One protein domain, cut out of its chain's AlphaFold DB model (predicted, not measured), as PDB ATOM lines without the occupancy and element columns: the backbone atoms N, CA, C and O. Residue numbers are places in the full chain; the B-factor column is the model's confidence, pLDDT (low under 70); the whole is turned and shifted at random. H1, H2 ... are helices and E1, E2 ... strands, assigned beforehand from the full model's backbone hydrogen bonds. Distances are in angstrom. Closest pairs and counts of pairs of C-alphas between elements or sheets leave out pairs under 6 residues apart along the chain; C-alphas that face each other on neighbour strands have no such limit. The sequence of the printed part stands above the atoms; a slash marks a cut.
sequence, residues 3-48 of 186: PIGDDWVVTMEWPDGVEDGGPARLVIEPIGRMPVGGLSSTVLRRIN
ATOM      1  N   PRO A   3     123.557  85.166 116.067       90.19
ATOM      2  CA  PRO A   3     122.833  83.957 115.677       90.19
ATOM      3  C   PRO A   3     121.386  83.993 116.195       90.19
ATOM      4  O   PRO A   3     121.126  84.426 117.319       90.19
ATOM      5  N   ILE A   4     120.440  83.518 115.383       89.50
ATOM      6  CA  ILE A   4     119.022  83.398 115.732       89.50
ATOM      7  C   ILE A   4     118.612  81.923 115.643       89.50
ATOM      8  O   ILE A   4     118.108  81.444 114.626       89.50
ATOM      9  N   GLY A   5     118.806  81.194 116.741       85.00
ATOM     10  CA  GLY A   5     118.778  79.730 116.695       85.00
ATOM     11  C   GLY A   5     119.963  79.188 115.893       85.00
ATOM     12  O   GLY A   5     120.998  79.847 115.815       85.00
ATOM     13  N   ASP A   6     119.790  78.014 115.294       85.56
ATOM     14  CA  ASP A   6     120.896  77.274 114.664       85.56
ATOM     15  C   ASP A   6     121.012  77.522 113.152       85.56
ATOM     16  O   ASP A   6     122.015  77.184 112.530       85.56
ATOM     17  N   ASP A   7     119.983  78.137 112.569       92.19
ATOM     18  CA  ASP A   7     119.753  78.165 111.124       92.19
ATOM     19  C   ASP A   7     119.850  79.567 110.508       92.19
ATOM     20  O   ASP A   7     119.914  79.705 109.285       92.19
ATOM     21  N   TRP A   8     119.828  80.615 111.332       92.62
ATOM     22  CA  TRP A   8     119.740  82.003 110.884       92.62
ATOM     23  C   TRP A   8     120.748  82.882 111.604       92.62
ATOM     24  O   TRP A   8     121.063  82.680 112.775       92.62
ATOM     25  N   VAL A   9     121.190  83.923 110.914       94.06
ATOM     26  CA  VAL A   9     122.023  84.976 111.471       94.06
ATOM     27  C   VAL A   9     121.425  86.332 111.124       94.06
ATOM     28  O   VAL A   9     120.902  86.522 110.029       94.06
ATOM     29  N   VAL A  10     121.479  87.275 112.063       94.31
ATOM     30  CA  VAL A  10     121.110  88.671 111.819       94.31
ATOM     31  C   VAL A  10     122.308  89.592 111.940       94.31
ATOM     32  O   VAL A  10     123.082  89.557 112.905       94.31
ATOM     33  N   THR A  11     122.419  90.464 110.953       93.25
ATOM     34  CA  THR A  11     123.282  91.634 110.966       93.25
ATOM     35  C   THR A  11     122.405  92.856 111.175       93.25
ATOM     36  O   THR A  11     121.394  93.042 110.497       93.25
ATOM     37  N   MET A  12     122.773  93.655 112.169       92.69
ATOM     38  CA  MET A  12     122.085  94.885 112.530       92.69
ATOM     39  C   MET A  12     123.062  96.035 112.325       92.69
ATOM     40  O   MET A  12     124.217  95.922 112.738       92.69
ATOM     41  N   GLU A  13     122.606  97.113 111.702       88.38
ATOM     42  CA  GLU A  13     123.409  98.316 111.481       88.38
ATOM     43  C   GLU A  13     122.745  99.494 112.192       88.38
ATOM     44  O   GLU A  13     121.546  99.743 112.017       88.38
ATOM     45  N   TRP A  14     123.530 100.213 112.991       87.94
ATOM     46  CA  TRP A  14     123.140 101.487 113.586       87.94
ATOM     47  C   TRP A  14     123.733 102.630 112.763       87.94
ATOM     48  O   TRP A  14     124.837 102.475 112.238       87.94
ATOM     49  N   PRO A  15     123.020 103.760 112.623       80.88
ATOM     50  CA  PRO A  15     123.600 104.962 112.043       80.88
ATOM     51  C   PRO A  15     124.803 105.435 112.858       80.88
ATOM     52  O   PRO A  15     124.798 105.343 114.088       80.88
ATOM     53  N   ASP A  16     125.790 106.009 112.176       72.31
ATOM     54  CA  ASP A  16     126.936 106.635 112.831       72.31
ATOM     55  C   ASP A  16     126.466 107.710 113.826       72.31
ATOM     56  O   ASP A  16     125.638 108.564 113.500       72.31
ATOM     57  N   GLY A  17     126.989 107.659 115.054       66.81
ATOM     58  CA  GLY A  17     126.678 108.627 116.110       66.81
ATOM     59  C   GLY A  17     125.291 108.489 116.753       66.81
ATOM     60  O   GLY A  17     124.924 109.339 117.561       66.81
ATOM     61  N   VAL A  18     124.511 107.450 116.426       67.12
ATOM     62  CA  VAL A  18     123.235 107.158 117.100       67.12
ATOM     63  C   VAL A  18     123.433 106.034 118.109       67.12
ATOM     64  O   VAL A  18     123.421 104.852 117.769       67.12
ATOM     65  N   GLU A  19     123.592 106.422 119.370       62.84
ATOM     66  CA  GLU A  19     123.770 105.485 120.485       62.84
ATOM     67  C   GLU A  19     122.444 105.084 121.135       62.84
ATOM     68  O   GLU A  19     122.371 104.028 121.767       62.84
ATOM     69  N   ASP A  20     121.389 105.877 120.926       65.88
ATOM     70  CA  ASP A  20     120.039 105.654 121.435       65.88
ATOM     71  C   ASP A  20     119.054 105.405 120.287       65.88
ATOM     72  O   ASP A  20     118.745 106.291 119.492       65.88
ATOM     73  N   GLY A  21     118.543 104.175 120.200       74.31
ATOM     74  CA  GLY A  21     117.559 103.787 119.193       74.31
ATOM     75  C   GLY A  21     117.712 102.353 118.693       74.31
ATOM     76  O   GLY A  21     118.660 101.634 119.017       74.31
ATOM     77  N   GLY A  22     116.733 101.921 117.898       81.56
ATOM     78  CA  GLY A  22     116.806 100.650 117.180       81.56
ATOM     79  C   GLY A  22     117.757 100.723 115.978       81.56
ATOM     80  O   GLY A  22     118.098 101.818 115.529       81.56
ATOM     81  N   PRO A  23     118.167  99.569 115.429       88.44
ATOM     82  CA  PRO A  23     118.992  99.534 114.229       88.44
ATOM     83  C   PRO A  23     118.250 100.155 113.039       88.44
ATOM     84  O   PRO A  23     117.046  99.954 112.869       88.44
ATOM     85  N   ALA A  24     118.982 100.869 112.184       89.31
ATOM     86  CA  ALA A  24     118.449 101.434 110.944       89.31
ATOM     87  C   ALA A  24     118.314 100.383 109.835       89.31
ATOM     88  O   ALA A  24     117.514 100.554 108.913       89.31
ATOM     89  N   ARG A  25     119.067  99.281 109.928       91.25
ATOM     90  CA  ARG A  25     118.984  98.166 108.983       91.25
ATOM     91  C   ARG A  25     119.096  96.822 109.690       91.25
ATOM     92  O   ARG A  25     119.919  96.637 110.585       91.25
ATOM     93  N   LEU A  26     118.274  95.878 109.237       92.94
ATOM     94  CA  LEU A  26     118.285  94.477 109.646       92.94
ATOM     95  C   LEU A  26     118.436  93.602 108.405       92.94
ATOM     96  O   LEU A  26     117.623  93.684 107.485       92.94
ATOM     97  N   VAL A  27     119.461  92.758 108.391       94.50
ATOM     98  CA  VAL A  27     119.698  91.760 107.344       94.50
ATOM     99  C   VAL A  27     119.699  90.392 108.006       94.50
ATOM    100  O   VAL A  27     120.500  90.152 108.905       94.50
ATOM    101  N   ILE A  28     118.774  89.520 107.605       93.75
ATOM    102  CA  ILE A  28     118.636  88.167 108.154       93.75
ATOM    103  C   ILE A  28     118.954  87.174 107.049       93.75
ATOM    104  O   ILE A  28     118.305  87.182 106.002       93.75
ATOM    105  N   GLU A  29     119.931  86.314 107.299       94.12
ATOM    106  CA  GLU A  29     120.450  85.367 106.319       94.12
ATOM    107  C   GLU A  29     120.485  83.953 106.901       94.12
ATOM    108  O   GLU A  29     120.696  83.782 108.107       94.12
ATOM    109  N   PRO A  30     120.250  82.923 106.075       93.94
ATOM    110  CA  PRO A  30     120.389  81.551 106.517       93.94
ATOM    111  C   PRO A  30     121.866  81.194 106.700       93.94
ATOM    112  O   PRO A  30     122.730  81.609 105.925       93.94
ATOM    113  N   ILE A  31     122.159  80.359 107.691       91.75
ATOM    114  CA  ILE A  31     123.491  79.794 107.877       91.75
ATOM    115  C   ILE A  31     123.657  78.656 106.860       91.75
ATOM    116  O   ILE A  31     123.164  77.541 107.026       91.75
ATOM    117  N   GLY A  32     124.336  78.952 105.753       89.56
ATOM    118  CA  GLY A  32     124.563  77.995 104.670       89.56
ATOM    119  C   GLY A  32     123.377  77.897 103.708       89.56
ATOM    120  O   GLY A  32     123.280  78.686 102.771       89.56
ATOM    121  N   ARG A  33     122.503  76.897 103.884       88.56
ATOM    122  CA  ARG A  33     121.359  76.645 102.978       88.56
ATOM    123  C   ARG A  33     120.048  77.135 103.582       88.56
ATOM    124  O   ARG A  33     119.907  77.154 104.795       88.56
ATOM    125  N   MET A  34     119.066  77.444 102.731       89.56
ATOM    126  CA  MET A  34     117.737  77.870 103.179       89.56
ATOM    127  C   MET A  34     117.077  76.793 104.072       89.56
ATOM    128  O   MET A  34     116.869  75.669 103.600       89.56
ATOM    129  N   PRO A  35     116.726  77.114 105.331       88.44
ATOM    130  CA  PRO A  35     116.072  76.186 106.247       88.44
ATOM    131  C   PRO A  35     114.668  75.801 105.778       88.44
ATOM    132  O   PRO A  35     113.915  76.619 105.238       88.44
ATOM    133  N   VAL A  36     114.287  74.547 106.026       82.44
ATOM    134  CA  VAL A  36     112.942  74.046 105.718       82.44
ATOM    135  C   VAL A  36     111.941  74.735 106.651       82.44
ATOM    136  O   VAL A  36     112.026  74.589 107.865       82.44
ATOM    137  N   GLY A  37     111.006  75.502 106.085       82.94
ATOM    138  CA  GLY A  37     110.027  76.298 106.842       82.94
ATOM    139  C   GLY A  37     110.252  77.814 106.796       82.94
ATOM    140  O   GLY A  37     109.372  78.562 107.219       82.94
ATOM    141  N   GLY A  38     111.372  78.273 106.225       86.44
ATOM    142  CA  GLY A  38     111.629  79.693 105.975       86.44
ATOM    143  C   GLY A  38     111.706  80.559 107.240       86.44
ATOM    144  O   GLY A  38     111.865  80.074 108.361       86.44
ATOM    145  N   LEU A  39     111.628  81.876 107.049       89.75
ATOM    146  CA  LEU A  39     111.714  82.855 108.131       89.75
ATOM    147  C   LEU A  39     110.341  83.028 108.801       89.75
ATOM    148  O   LEU A  39     109.441  83.647 108.239       89.75
ATOM    149  N   SER A  40     110.174  82.484 110.008       89.44
ATOM    150  CA  SER A  40     108.910  82.561 110.757       89.44
ATOM    151  C   SER A  40     108.908  83.667 111.817       89.44
ATOM    152  O   SER A  40     109.956  84.111 112.292       89.44
ATOM    153  N   SER A  41     107.720  84.060 112.288       87.81
ATOM    154  CA  SER A  41     107.574  85.008 113.406       87.81
ATOM    155  C   SER A  41     108.253  84.529 114.693       87.81
ATOM    156  O   SER A  41     108.697  85.343 115.499       87.81
ATOM    157  N   THR A  42     108.349  83.213 114.900       88.19
ATOM    158  CA  THR A  42     109.046  82.620 116.049       88.19
ATOM    159  C   THR A  42     110.555  82.833 115.959       88.19
ATOM    160  O   THR A  42     111.182  83.106 116.978       88.19
ATOM    161  N   VAL A  43     111.130  82.758 114.751       87.81
ATOM    162  CA  VAL A  43     112.541  83.097 114.508       87.81
ATOM    163  C   VAL A  43     112.760  84.589 114.761       87.81
ATOM    164  O   VAL A  43     113.625  84.950 115.548       87.81
ATOM    165  N   LEU A  44     111.911  85.460 114.206       90.25
ATOM    166  CA  LEU A  44     112.037  86.912 114.387       90.25
ATOM    167  C   LEU A  44     111.981  87.359 115.857       90.25
ATOM    168  O   LEU A  44     112.719  88.251 116.261       90.25
ATOM    169  N   ARG A  45     111.150  86.718 116.689       89.88
ATOM    170  CA  ARG A  45     111.041  87.037 118.127       89.88
ATOM    171  C   ARG A  45     112.287  86.693 118.946       89.88
ATOM    172  O   ARG A  45     112.394  87.151 120.077       89.88
ATOM    173  N   ARG A  46     113.205  85.885 118.411       89.94
ATOM    174  CA  ARG A  46     114.469  85.534 119.079       89.94
ATOM    175  C   ARG A  46     115.557  86.593 118.889       89.94
ATOM    176  O   ARG A  46     116.615  86.483 119.500       89.94
ATOM    177  N   ILE A  47     115.312  87.608 118.058       90.88
ATOM    178  CA  ILE A  47     116.234  88.724 117.863       90.88
ATOM    179  C   ILE A  47     116.339  89.522 119.163       90.88
ATOM    180  O   ILE A  47     115.328  89.960 119.713       90.88
ATOM    181  N   ASN A  48     117.567  89.735 119.640       88.94
ATOM    182  CA  ASN A  48     117.809  90.483 120.869       88.94
ATOM    183  C   ASN A  48     118.461  91.827 120.542       88.94
ATOM    184  O   ASN A  48     119.682  91.963 120.533       88.94
TER     185      ASN A  48
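What this domain is: This is residues 3 to 48 of the 186 residues of an uncharacterized protein of Mycolicibacterium hippocampi (UniProt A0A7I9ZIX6). Little regular structure is here: a long two-stranded hairpin, E1 and E2, makes the long axis, and its loop sticks out at one end with residues 16 to 21. After E2 the chain folds back to a short helix, H1, set off from E1. The printed part has 46 residues, 16 of them in named elements, in the order E1, E2, H1. The class is mixed, the whole loose, with a radius of gyration of the C-alphas of 12.2 A and spans of 38 by 19 by 13 A.

How they stand to each other: Residues 3 to 4 pair antiparallel with residues 8 to 9 of E1, residues 8 to 13. E1 and E2, residues 25 to 30, form an antiparallel hairpin at 162 degrees; N 11 and O 27 are within hydrogen-bond range at 2.8 A. H1, residues 41 to 44, is only just apart from E1, closest 8.1 A, and is too short for an O i to N i+4 pair; its one O i to N i+3 pair is within range.

Where its parts are: E1 spans 16.7 A from C-alpha 8 at (119.740, 82.003, 110.884), E2 16.9 A, and H1 5.0 A to C-alpha 44 at (112.037, 86.912, 114.387).

The domain as a whole: The farthest C-alphas, of Gly 17 and Val 36, are 38.6 A apart. The printed part has no cut; the link E1 to E2 is long. Residues 17 to 20 have pLDDT under 70.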